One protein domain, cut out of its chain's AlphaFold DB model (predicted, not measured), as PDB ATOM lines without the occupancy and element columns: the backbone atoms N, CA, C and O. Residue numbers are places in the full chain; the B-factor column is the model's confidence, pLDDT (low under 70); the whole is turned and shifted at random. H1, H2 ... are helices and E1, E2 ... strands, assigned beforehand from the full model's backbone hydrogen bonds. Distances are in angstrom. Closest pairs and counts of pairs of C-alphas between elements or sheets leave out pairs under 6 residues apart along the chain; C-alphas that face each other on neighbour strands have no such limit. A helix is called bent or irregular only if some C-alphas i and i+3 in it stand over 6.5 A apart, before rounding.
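Overview. This is residues 311 to 357 and 370 to 410 of the 415 residues of an uncharacterized protein of Catenaria anguillulae PL171 (UniProt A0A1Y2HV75). A strongly twisted sheet of five strands curls round one helix, H3, which covers one face of it to make two layers. The long loop of residues 326 to 340 and the tail with H1 lie toward opposite ends and make the length, while short H2 grazes the sheet. The 88 printed residues, mixed in class, have five named strands and three named helices, in the order E1, E2, E3, H1, E4, H2, E5, H3; the sheet runs E1, E2, E3, E4, E5, all antiparallel. The whole is only just loose, close to compact, with a radius of gyration of the C-alphas of 14.6 A, and spans 55 by 24 by 18 A.

Arrangement. Start at E1, residues 311 to 317, a hairpin with E2, residues 320 to 325; N 314 and O 322 are within hydrogen-bond range at 2.9 A. E2 makes a hairpin with E3, residues 341 to 347, N 323 to O 343 being 2.8 A; E1, E2 and E3 form a meander, each strand the antiparallel neighbour of the one before. H1, residues 352 to 357, is not on the sheet. E4, residues 372 to 379, is antiparallel to E3, N 344 to O 376 being 2.8 A. H2, residues 382 to 388, only grazes the sheet, with residues 384 to 388. Edge strand E5, residues 392 to 395, is antiparallel to E4, N 373 to O 394 being 2.8 A. H3, residues 396 to 408, is on the sheet; its closest C-alpha pair with E4 is Gln 396 and Lys 372, 5.9 A. O i to N i+4 pairs are within range in 1 of 2 for H1, 1 of 3 for H2, with 2 of 4 at i+3, and 7 of 9 for H3.

Along the chain. Find C-alpha 311 at (-43.588, 38.817, -35.428); E1 runs 18.2 A from there. E3 covers 19.5 A, E4 21.6 A, and H3 19.6 A to C-alpha 408 at (-30.791, 40.628, -33.933). H2 and H3 are irregular: C-alphas 383 and 386 are 7.3 A apart, 397 and 400 7.1 A.

Size, cuts and confidence. The farthest C-alphas, Gly 333 and Asp 356, are 55.4 A apart. Residues 358 to 369 are cut out, with 12.2 A between C-alphas 357 and 370. The link E2 to E3 is long. Look for pLDDT under 70 at residues 328 to 339, 350 to 357 and 370.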
ATOM      1  N   LEU A 311     -43.091  40.006 -36.126       84.19
ATOM      2  CA  LEU A 311     -43.588  38.817 -35.428       84.19
ATOM      3  C   LEU A 311     -45.047  38.511 -35.787       84.19
ATOM      4  O   LEU A 311     -45.980  39.174 -35.332       84.19
ATOM      5  N   TYR A 312     -45.249  37.431 -36.532       84.00
ATOM      6  CA  TYR A 312     -46.548  36.803 -36.721       84.00
ATOM      7  C   TYR A 312     -46.881  35.884 -35.536       84.00
ATOM      8  O   TYR A 312     -46.082  35.017 -35.165       84.00
ATOM      9  N   LEU A 313     -48.085  36.034 -34.977       83.94
ATOM     10  CA  LEU A 313     -48.609  35.217 -33.882       83.94
ATOM     11  C   LEU A 313     -49.943  34.579 -34.274       83.94
ATOM     12  O   LEU A 313     -50.878  35.265 -34.682       83.94
ATOM     13  N   GLN A 314     -50.066  33.269 -34.071       82.56
ATOM     14  CA  GLN A 314     -51.311  32.532 -34.277       82.56
ATOM     15  C   GLN A 314     -51.544  31.557 -33.123       82.56
ATOM     16  O   GLN A 314     -50.793  30.599 -32.942       82.56
ATOM     17  N   MET A 315     -52.626  31.743 -32.360       78.62
ATOM     18  CA  MET A 315     -53.063  30.717 -31.410       78.62
ATOM     19  C   MET A 315     -53.499  29.466 -32.178       78.62
ATOM     20  O   MET A 315     -54.484  29.495 -32.915       78.62
ATOM     21  N   ALA A 316     -52.770  28.364 -32.006       72.25
ATOM     22  CA  ALA A 316     -53.097  27.082 -32.629       72.25
ATOM     23  C   ALA A 316     -54.148  26.314 -31.810       72.25
ATOM     24  O   ALA A 316     -55.001  25.622 -32.361       72.25
ATOM     25  N   ARG A 317     -54.058  26.427 -30.481       77.75
ATOM     26  CA  ARG A 317     -54.986  25.900 -29.467       77.75
ATOM     27  C   ARG A 317     -54.664  26.570 -28.116       77.75
ATOM     28  O   ARG A 317     -53.598  27.178 -28.014       77.75
ATOM     29  N   PRO A 318     -55.514  26.463 -27.077       75.75
ATOM     30  CA  PRO A 318     -55.182  26.978 -25.746       75.75
ATOM     31  C   PRO A 318     -53.809  26.482 -25.270       75.75
ATOM     32  O   PRO A 318     -53.491  25.300 -25.433       75.75
ATOM     33  N   GLY A 319     -52.984  27.395 -24.753       76.00
ATOM     34  CA  GLY A 319     -51.610  27.119 -24.325       76.00
ATOM     35  C   GLY A 319     -50.614  26.774 -25.445       76.00
ATOM     36  O   GLY A 319     -49.507  26.350 -25.134       76.00
ATOM     37  N   VAL A 320     -50.955  26.909 -26.737       82.12
ATOM     38  CA  VAL A 320     -49.990  26.736 -27.844       82.12
ATOM     39  C   VAL A 320     -50.125  27.842 -28.884       82.12
ATOM     40  O   VAL A 320     -51.128  27.942 -29.599       82.12
ATOM     41  N   ILE A 321     -49.057  28.622 -29.016       86.81
ATOM     42  CA  ILE A 321     -48.938  29.735 -29.955       86.81
ATOM     43  C   ILE A 321     -47.929  29.333 -31.034       86.81
ATOM     44  O   ILE A 321     -46.787  28.994 -30.725       86.81
ATOM     45  N   ASN A 322     -48.355  29.350 -32.297       87.62
ATOM     46  CA  ASN A 322     -47.455  29.329 -33.445       87.62
ATOM     47  C   ASN A 322     -46.900  30.743 -33.635       87.62
ATOM     48  O   ASN A 322     -47.669  31.704 -33.720       87.62
ATOM     49  N   CYS A 323     -45.585  30.851 -33.755       86.19
ATOM     50  CA  CYS A 323     -44.880  32.099 -33.987       86.19
ATOM     51  C   CYS A 323     -44.080  31.989 -35.287       86.19
ATOM     52  O   CYS A 323     -43.448  30.959 -35.547       86.19
ATOM     53  N   ALA A 324     -44.070  33.047 -36.090       85.75
ATOM     54  CA  ALA A 324     -43.119  33.201 -37.184       85.75
ATOM     55  C   ALA A 324     -42.518  34.605 -37.137       85.75
ATOM     56  O   ALA A 324     -43.206  35.568 -36.817       85.75
ATOM     57  N   GLN A 325     -41.230  34.697 -37.421       82.69
ATOM     58  CA  GLN A 325     -40.424  35.894 -37.289       82.69
ATOM     59  C   GLN A 325     -39.601  36.060 -38.563       82.69
ATOM     60  O   GLN A 325     -39.018  35.092 -39.058       82.69
ATOM     61  N   TYR A 326     -39.597  37.263 -39.112       81.56
ATOM     62  CA  TYR A 326     -38.932  37.596 -40.370       81.56
ATOM     63  C   TYR A 326     -38.377  39.025 -40.275       81.56
ATOM     64  O   TYR A 326     -38.888  39.836 -39.496       81.56
ATOM     65  N   PRO A 327     -37.314  39.354 -41.024       72.81
ATOM     66  CA  PRO A 327     -36.764  40.699 -41.006       72.81
ATOM     67  C   PRO A 327     -37.748  41.679 -41.653       72.81
ATOM     68  O   PRO A 327     -38.398  41.361 -42.649       72.81
ATOM     69  N   MET A 328     -37.851  42.880 -41.080       65.31
ATOM     70  CA  MET A 328     -38.684  43.954 -41.632       65.31
ATOM     71  C   MET A 328     -38.158  44.454 -42.982       65.31
ATOM     72  O   MET A 328     -38.951  44.738 -43.879       65.31
ATOM     73  N   ASP A 329     -36.833  44.472 -43.130       66.94
ATOM     74  CA  ASP A 329     -36.118  44.793 -44.359       66.94
ATOM     75  C   ASP A 329     -35.341  43.553 -44.818       66.94
ATOM     76  O   ASP A 329     -34.488  43.031 -44.099       66.94
ATOM     77  N   VAL A 330     -35.652  43.056 -46.016       60.84
ATOM     78  CA  VAL A 330     -34.959  41.915 -46.632       60.84
ATOM     79  C   VAL A 330     -33.823  42.467 -47.499       60.84
ATOM     80  O   VAL A 330     -34.117  43.267 -48.388       60.84
ATOM     81  N   PRO A 331     -32.552  42.070 -47.288       61.69
ATOM     82  CA  PRO A 331     -31.443  42.530 -48.127       61.69
ATOM     83  C   PRO A 331     -31.628  42.147 -49.601       61.69
ATOM     84  O   PRO A 331     -32.132  41.063 -49.909       61.69
ATOM     85  N   ASP A 332     -31.178  43.006 -50.519       62.78
ATOM     86  CA  ASP A 332     -31.278  42.757 -51.962       62.78
ATOM     87  C   ASP A 332     -30.611  41.423 -52.348       62.78
ATOM     88  O   ASP A 332     -29.409  41.224 -52.177       62.78
ATOM     89  N   GLY A 333     -31.405  40.498 -52.894       60.41
ATOM     90  CA  GLY A 333     -30.954  39.162 -53.303       60.41
ATOM     91  C   GLY A 333     -31.126  38.049 -52.258       60.41
ATOM     92  O   GLY A 333     -30.876  36.891 -52.593       60.41
ATOM     93  N   MET A 334     -31.591  38.350 -51.041       61.84
ATOM     94  CA  MET A 334     -31.995  37.336 -50.057       61.84
ATOM     95  C   MET A 334     -33.412  36.808 -50.327       61.84
ATOM     96  O   MET A 334     -34.318  37.556 -50.693       61.84
ATOM     97  N   ASP A 335     -33.631  35.516 -50.075       66.88
ATOM     98  CA  ASP A 335     -34.973  34.930 -50.027       66.88
ATOM     99  C   ASP A 335     -35.609  35.199 -48.643       66.88
ATOM    100  O   ASP A 335     -35.062  34.740 -47.632       66.88
ATOM    101  N   PRO A 336     -36.762  35.896 -48.545       66.69
ATOM    102  CA  PRO A 336     -37.449  36.106 -47.268       66.69
ATOM    103  C   PRO A 336     -37.817  34.794 -46.561       66.69
ATOM    104  O   PRO A 336     -37.839  34.748 -45.328       66.69
ATOM    105  N   GLU A 337     -38.053  33.701 -47.292       67.69
ATOM    106  CA  GLU A 337     -38.282  32.390 -46.681       67.69
ATOM    107  C   GLU A 337     -37.007  31.795 -46.056       67.69
ATOM    108  O   GLU A 337     -37.091  31.059 -45.066       67.69
ATOM    109  N   ALA A 338     -35.819  32.106 -46.581       66.31
ATOM    110  CA  ALA A 338     -34.547  31.684 -45.987       66.31
ATOM    111  C   ALA A 338     -34.243  32.435 -44.677       66.31
ATOM    112  O   ALA A 338     -33.617  31.869 -43.780       66.31
ATOM    113  N   LEU A 339     -34.748  33.667 -44.547       65.25
ATOM    114  CA  LEU A 339     -34.664  34.502 -43.341       65.25
ATOM    115  C   LEU A 339     -35.894  34.370 -42.418       65.25
ATOM    116  O   LEU A 339     -36.023  35.110 -41.447       65.25
ATOM    117  N   THR A 340     -36.805  33.428 -42.691       80.38
ATOM    118  CA  THR A 340     -37.972  33.170 -41.834       80.38
ATOM    119  C   THR A 340     -37.649  32.143 -40.749       80.38
ATOM    120  O   THR A 340     -37.355  30.975 -41.022       80.38
ATOM    121  N   PHE A 341     -37.807  32.561 -39.498       84.38
ATOM    122  CA  PHE A 341     -37.681  31.738 -38.302       84.38
ATOM    123  C   PHE A 341     -39.079  31.415 -37.755       84.38
ATOM    124  O   PHE A 341     -39.847  32.311 -37.426       84.38
ATOM    125  N   ALA A 342     -39.443  30.138 -37.648       87.69
ATOM    126  CA  ALA A 342     -40.746  29.695 -37.149       87.69
ATOM    127  C   ALA A 342     -40.597  28.761 -35.945       87.69
ATOM    128  O   ALA A 342     -39.764  27.849 -35.939       87.69
ATOM    129  N   PHE A 343     -41.437  28.959 -34.935       88.19
ATOM    130  CA  PHE A 343     -41.388  28.236 -33.669       88.19
ATOM    131  C   PHE A 343     -42.773  28.110 -33.032       88.19
ATOM    132  O   PHE A 343     -43.756  28.688 -33.492       88.19
ATOM    133  N   GLN A 344     -42.853  27.324 -31.966       89.06
ATOM    134  CA  GLN A 344     -44.022  27.224 -31.104       89.06
ATOM    135  C   GLN A 344     -43.639  27.602 -29.679       89.06
ATOM    136  O   GLN A 344     -42.582  27.202 -29.188       89.06
ATOM    137  N   LEU A 345     -44.522  28.340 -29.015       88.88
ATOM    138  CA  LEU A 345     -44.508  28.521 -27.568       88.88
ATOM    139  C   LEU A 345     -45.626  27.663 -26.986       88.88
ATOM    140  O   LEU A 345     -46.797  27.839 -27.332       88.88
ATOM    141  N   ILE A 346     -45.253  26.714 -26.134       88.31
ATOM    142  CA  ILE A 346     -46.177  25.831 -25.425       88.31
ATOM    143  C   ILE A 346     -46.173  26.259 -23.962       88.31
ATOM    144  O   ILE A 346     -45.183  26.054 -23.268       88.31
ATOM    145  N   GLU A 347     -47.261  26.861 -23.503       85.94
ATOM    146  CA  GLU A 347     -47.461  27.205 -22.096       85.94
ATOM    147  C   GLU A 347     -47.400  25.929 -21.247       85.94
ATOM    148  O   GLU A 347     -48.072  24.931 -21.535       85.94
ATOM    149  N   LEU A 348     -46.542  25.940 -20.233       81.75
ATOM    150  CA  LEU A 348     -46.393  24.835 -19.300       81.75
ATOM    151  C   LEU A 348     -47.387  25.015 -18.148       81.75
ATOM    152  O   LEU A 348     -47.565  26.135 -17.670       81.75
ATOM    153  N   PRO A 349     -48.035  23.931 -17.680       75.06
ATOM    154  CA  PRO A 349     -48.881  24.017 -16.500       75.06
ATOM    155  C   PRO A 349     -48.041  24.493 -15.302       75.06
ATOM    156  O   PRO A 349     -46.883  24.083 -15.189       75.06
ATOM    157  N   PRO A 350     -48.603  25.321 -14.402       66.62
ATOM    158  CA  PRO A 350     -47.871  25.817 -13.244       66.62
ATOM    159  C   PRO A 350     -47.364  24.650 -12.393       66.62
ATOM    160  O   PRO A 350     -48.094  23.684 -12.143       66.62
ATOM    161  N   ASP A 351     -46.114  24.749 -11.937       64.81
ATOM    162  CA  ASP A 351     -45.495  23.748 -11.071       64.81
ATOM    163  C   ASP A 351     -46.380  23.521  -9.833       64.81
ATOM    164  O   ASP A 351     -46.689  24.456  -9.093       64.81
ATOM    165  N   ALA A 352     -46.787  22.271  -9.581       53.50
ATOM    166  CA  ALA A 352     -47.751  21.955  -8.519       53.50
ATOM    167  C   ALA A 352     -47.282  22.416  -7.121       53.50
ATOM    168  O   ALA A 352     -48.096  22.802  -6.289       53.50
ATOM    169  N   ALA A 353     -45.964  22.450  -6.894       53.03
ATOM    170  CA  ALA A 353     -45.358  22.970  -5.669       53.03
ATOM    171  C   ALA A 353     -45.499  24.500  -5.508       53.03
ATOM    172  O   ALA A 353     -45.521  24.990  -4.382       53.03
ATOM    173  N   ALA A 354     -45.610  25.253  -6.606       49.16
ATOM    174  CA  ALA A 354     -45.864  26.694  -6.579       49.16
ATOM    175  C   ALA A 354     -47.364  26.990  -6.392       49.16
ATOM    176  O   ALA A 354     -47.727  27.891  -5.637       49.16
ATOM    177  N   ALA A 355     -48.241  26.179  -6.999       48.69
ATOM    178  CA  ALA A 355     -49.689  26.285  -6.813       48.69
ATOM    179  C   ALA A 355     -50.125  26.057  -5.348       48.69
ATOM    180  O   ALA A 355     -50.951  26.813  -4.835       48.69
ATOM    181  N   ASP A 356     -49.530  25.080  -4.649       44.97
ATOM    182  CA  ASP A 356     -49.780  24.859  -3.213       44.97
ATOM    183  C   ASP A 356     -49.231  25.997  -2.324       44.97
ATOM    184  O   ASP A 356     -49.802  26.282  -1.270       44.97
ATOM    185  N   ALA A 357     -48.154  26.678  -2.739       51.12
ATOM    186  CA  ALA A 357     -47.592  27.809  -1.996       51.12
ATOM    187  C   ALA A 357     -48.504  29.050  -2.056       51.12
ATOM    188  O   ALA A 357     -48.800  29.645  -1.017       51.12
ATOM    189  N   PRO A 370     -45.357  32.104 -11.768       63.97
ATOM    190  CA  PRO A 370     -44.479  32.372 -12.902       63.97
ATOM    191  C   PRO A 370     -44.821  31.455 -14.079       63.97
ATOM    192  O   PRO A 370     -44.629  30.236 -14.020       63.97
ATOM    193  N   VAL A 371     -45.339  32.047 -15.156       77.88
ATOM    194  CA  VAL A 371     -45.712  31.310 -16.365       77.88
ATOM    195  C   VAL A 371     -44.444  30.955 -17.136       77.88
ATOM    196  O   VAL A 371     -43.629  31.816 -17.481       77.88
ATOM    197  N   LYS A 372     -44.282  29.664 -17.423       85.50
ATOM    198  CA  LYS A 372     -43.171  29.130 -18.212       85.50
ATOM    199  C   LYS A 372     -43.686  28.663 -19.563       85.50
ATOM    200  O   LYS A 372     -44.751  28.056 -19.658       85.50
ATOM    201  N   TYR A 373     -42.902  28.892 -20.606       87.56
ATOM    202  CA  TYR A 373     -43.175  28.417 -21.956       87.56
ATOM    203  C   TYR A 373     -42.073  27.459 -22.391       87.56
ATOM    204  O   TYR A 373     -40.890  27.751 -22.244       87.56
ATOM    205  N   ARG A 374     -42.440  26.335 -23.000       89.25
ATOM    206  CA  ARG A 374     -41.503  25.533 -23.783       89.25
ATOM    207  C   ARG A 374     -41.438  26.093 -25.196       89.25
ATOM    208  O   ARG A 374     -42.415  26.028 -25.945       89.25
ATOM    209  N   TYR A 375     -40.279  26.635 -25.538       89.62
ATOM    210  CA  TYR A 375     -39.902  26.991 -26.893       89.62
ATOM    211  C   TYR A 375     -39.612  25.720 -27.698       89.62
ATOM    212  O   TYR A 375     -38.868  24.839 -27.259       89.62
ATOM    213  N   LYS A 376     -40.192  25.637 -28.897       88.44
ATOM    214  CA  LYS A 376     -39.980  24.543 -29.843       88.44
ATOM    215  C   LYS A 376     -39.699  25.089 -31.248       88.44
ATOM    216  O   LYS A 376     -40.615  25.648 -31.855       88.44
ATOM    217  N   PRO A 377     -38.491  24.905 -31.810       88.12
ATOM    218  CA  PRO A 377     -38.199  25.311 -33.179       88.12
ATOM    219  C   PRO A 377     -38.992  24.472 -34.192       88.12
ATOM    220  O   PRO A 377     -39.153  23.260 -34.031       88.12
ATOM    221  N   VAL A 378     -39.461  25.119 -35.262       86.25
ATOM    222  CA  VAL A 378     -40.124  24.481 -36.417       86.25
ATOM    223  C   VAL A 378     -39.307  24.703 -37.694       86.25
ATOM    224  O   VAL A 378     -39.059  23.754 -38.435       86.25
ATOM    225  N   ARG A 379     -38.846  25.938 -37.927       83.50
ATOM    226  CA  ARG A 379     -37.927  26.337 -39.005       83.50
ATOM    227  C   ARG A 379     -36.930  27.331 -38.416       83.50
ATOM    228  O   ARG A 379     -37.344  28.320 -37.829       83.50
ATOM    229  N   VAL A 380     -35.637  27.069 -38.552       84.38
ATOM    230  CA  VAL A 380     -34.564  27.952 -38.068       84.38
ATOM    231  C   VAL A 380     -33.588  28.148 -39.232       84.38
ATOM    232  O   VAL A 380     -33.160  27.132 -39.788       84.38
ATOM    233  N   PRO A 381     -33.249  29.392 -39.625       82.38
ATOM    234  CA  PRO A 381     -32.224  29.665 -40.630       82.38
ATOM    235  C   PRO A 381     -30.890  29.000 -40.270       82.38
ATOM    236  O   PRO A 381     -30.533  28.907 -39.094       82.38
ATOM    237  N   GLU A 382     -30.130  28.537 -41.266       80.50
ATOM    238  CA  GLU A 382     -28.938  27.710 -41.011       80.50
ATOM    239  C   GLU A 382     -27.873  28.425 -40.162       80.50
ATOM    240  O   GLU A 382     -27.267  27.798 -39.296       80.50
ATOM    241  N   HIS A 383     -27.716  29.743 -40.322       77.94
ATOM    242  CA  HIS A 383     -26.792  30.555 -39.520       77.94
ATOM    243  C   HIS A 383     -27.194  30.646 -38.032       77.94
ATOM    244  O   HIS A 383     -26.329  30.703 -37.159       77.94
ATOM    245  N   MET A 384     -28.493  30.560 -37.718       78.94
ATOM    246  CA  MET A 384     -29.036  30.571 -36.349       78.94
ATOM    247  C   MET A 384     -29.117  29.171 -35.713       78.94
ATOM    248  O   MET A 384     -29.382  29.032 -34.512       78.94
ATOM    249  N   ALA A 385     -28.900  28.110 -36.497       80.25
ATOM    250  CA  ALA A 385     -29.152  26.728 -36.089       80.25
ATOM    251  C   ALA A 385     -28.302  26.256 -34.894       80.25
ATOM    252  O   ALA A 385     -28.718  25.350 -34.176       80.25
ATOM    253  N   ASN A 386     -27.140  26.863 -34.649       75.31
ATOM    254  CA  ASN A 386     -26.286  26.502 -33.512       75.31
ATOM    255  C   ASN A 386     -26.811  27.030 -32.164       75.31
ATOM    256  O   ASN A 386     -26.427  26.502 -31.124       75.31
ATOM    257  N   VAL A 387     -27.682  28.046 -32.178       74.81
ATOM    258  CA  VAL A 387     -28.199  28.714 -30.969       74.81
ATOM    259  C   VAL A 387     -29.645  28.303 -30.679       74.81
ATOM    260  O   VAL A 387     -29.995  28.035 -29.534       74.81
ATOM    261  N   PHE A 388     -30.483  28.198 -31.717       81.62
ATOM    262  CA  PHE A 388     -31.943  28.111 -31.561       81.62
ATOM    263  C   PHE A 388     -32.581  26.780 -31.995       81.62
ATOM    264  O   PHE A 388     -33.799  26.643 -32.005       81.62
ATOM    265  N   LYS A 389     -31.794  25.764 -32.367       81.31
ATOM    266  CA  LYS A 389     -32.325  24.473 -32.854       81.31
ATOM    267  C   LYS A 389     -32.740  23.492 -31.746       81.31
ATOM    268  O   LYS A 389     -33.337  22.460 -32.048       81.31
ATOM    269  N   ALA A 390     -32.434  23.791 -30.486       83.44
ATOM    270  CA  ALA A 390     -32.861  22.994 -29.336       83.44
ATOM    271  C   ALA A 390     -34.239  23.444 -28.817       83.44
ATOM    272  O   ALA A 390     -34.553  24.630 -28.836       83.44
ATOM    273  N   GLU A 391     -35.047  22.504 -28.316       87.75
ATOM    274  CA  GLU A 391     -36.197  22.846 -27.469       87.75
ATOM    275  C   GLU A 391     -35.684  23.324 -26.102       87.75
ATOM    276  O   GLU A 391     -34.795  22.694 -25.522       87.75
ATOM    277  N   THR A 392     -36.231  24.423 -25.587       86.06
ATOM    278  CA  THR A 392     -35.809  25.046 -24.320       86.06
ATOM    279  C   THR A 392     -37.016  25.527 -23.525       86.06
ATOM    280  O   THR A 392     -38.108  25.696 -24.066       86.06
ATOM    281  N   GLU A 393     -36.844  25.736 -22.222       88.00
ATOM    282  CA  GLU A 393     -37.865  26.352 -21.370       88.00
ATOM    283  C   GLU A 393     -37.482  27.809 -21.098       88.00
ATOM    284  O   GLU A 393     -36.317  28.124 -20.858       88.00
ATOM    285  N   VAL A 394     -38.464  28.697 -21.230       84.38
ATOM    286  CA  VAL A 394     -38.317  30.152 -21.264       84.38
ATOM    287  C   VAL A 394     -39.381  30.744 -20.350       84.38
ATOM    288  O   VAL A 394     -40.575  30.499 -20.531       84.38
ATOM    289  N   GLU A 395     -38.966  31.512 -19.351       85.19
ATOM    290  CA  GLU A 395     -39.888  32.165 -18.418       85.19
ATOM    291  C   GLU A 395     -40.515  33.405 -19.073       85.19
ATOM    292  O   GLU A 395     -39.892  34.059 -19.918       85.19
ATOM    293  N   GLN A 396     -41.756  33.741 -18.706       82.75
ATOM    294  CA  GLN A 396     -42.492  34.866 -19.299       82.75
ATOM    295  C   GLN A 396     -41.699  36.186 -19.256       82.75
ATOM    296  O   GLN A 396     -41.698  36.937 -20.232       82.75
ATOM    297  N   GLU A 397     -40.971  36.435 -18.165       79.94
ATOM    298  CA  GLU A 397     -40.164  37.643 -17.945       79.94
ATOM    299  C   GLU A 397     -39.012  37.804 -18.952       79.94
ATOM    300  O   GLU A 397     -38.665  38.920 -19.348       79.94
ATOM    301  N   VAL A 398     -38.426  36.694 -19.410       81.94
ATOM    302  CA  VAL A 398     -37.315  36.704 -20.376       81.94
ATOM    303  C   VAL A 398     -37.780  36.547 -21.824       81.94
ATOM    304  O   VAL A 398     -36.978  36.747 -22.738       81.94
ATOM    305  N   LEU A 399     -39.067  36.279 -22.069       83.56
ATOM    306  CA  LEU A 399     -39.614  36.060 -23.412       83.56
ATOM    307  C   LEU A 399     -39.386  37.258 -24.356       83.56
ATOM    308  O   LEU A 399     -39.045  37.069 -25.523       83.56
ATOM    309  N   GLY A 400     -39.475  38.493 -23.847       81.69
ATOM    310  CA  GLY A 400     -39.162  39.710 -24.612       81.69
ATOM    311  C   GLY A 400     -37.672  39.863 -24.962       81.69
ATOM    312  O   GLY A 400     -37.331  40.337 -26.049       81.69
ATOM    313  N   LYS A 401     -36.770  39.402 -24.083       84.12
ATOM    314  CA  LYS A 401     -35.317  39.361 -24.346       84.12
ATOM    315  C   LYS A 401     -34.987  38.280 -25.378       84.12
ATOM    316  O   LYS A 401     -34.247  38.544 -26.322       84.12
ATOM    317  N   PHE A 402     -35.589  37.098 -25.234       83.19
ATOM    318  CA  PHE A 402     -35.471  35.976 -26.167       83.19
ATOM    319  C   PHE A 402     -35.937  36.372 -27.579       83.19
ATOM    320  O   PHE A 402     -35.197  36.200 -28.546       83.19
ATOM    321  N   TYR A 403     -37.103  37.017 -27.679       83.88
ATOM    322  CA  TYR A 403     -37.617  37.614 -28.915       83.88
ATOM    323  C   TYR A 403     -36.632  38.600 -29.567       83.88
ATOM    324  O   TYR A 403     -36.329  38.495 -30.759       83.88
ATOM    325  N   SER A 404     -36.113  39.539 -28.773       82.94
ATOM    326  CA  SER A 404     -35.197  40.581 -29.251       82.94
ATOM    327  C   SER A 404     -33.872  39.996 -29.743       82.94
ATOM    328  O   SER A 404     -33.337  40.452 -30.753       82.94
ATOM    329  N   ARG A 405     -33.357  38.954 -29.075       83.12
ATOM    330  CA  ARG A 405     -32.155  38.237 -29.516       83.12
ATOM    331  C   ARG A 405     -32.381  37.538 -30.858       83.12
ATOM    332  O   ARG A 405     -31.520  37.643 -31.723       83.12
ATOM    333  N   MET A 406     -33.536  36.896 -31.051       81.94
ATOM    334  CA  MET A 406     -33.870  36.271 -32.335       81.94
ATOM    335  C   MET A 406     -33.945  37.296 -33.476       81.94
ATOM    336  O   MET A 406     -33.412  36.998 -34.532       81.94
ATOM    337  N   MET A 407     -34.499  38.506 -33.270       79.25
ATOM    338  CA  MET A 407     -34.475  39.567 -34.303       79.25
ATOM    339  C   MET A 407     -33.048  39.978 -34.692       79.25
ATOM    340  O   MET A 407     -32.773  40.175 -35.871       79.25
ATOM    341  N   LEU A 408     -32.162  40.153 -33.706       79.31
ATOM    342  CA  LEU A 408     -30.791  40.628 -33.933       79.31
ATOM    343  C   LEU A 408     -29.930  39.612 -34.688       79.31
ATOM    344  O   LEU A 408     -29.061  40.012 -35.452       79.31
ATOM    345  N   ASP A 409     -30.182  38.320 -34.476       77.44
ATOM    346  CA  ASP A 409     -29.454  37.225 -35.124       77.44
ATOM    347  C   ASP A 409     -30.085  36.791 -36.468       77.44
ATOM    348  O   ASP A 409     -29.567  35.869 -37.091       77.44
ATOM    349  N   LEU A 410     -31.202  37.403 -36.895       74.19
ATOM    350  CA  LEU A 410     -32.007  36.968 -38.051       74.19
ATOM    351  C   LEU A 410     -31.454  37.415 -39.408       74.19
ATOM    352  O   LEU A 410     -31.639  36.731 -40.415       74.19
TER     353      LEU A 410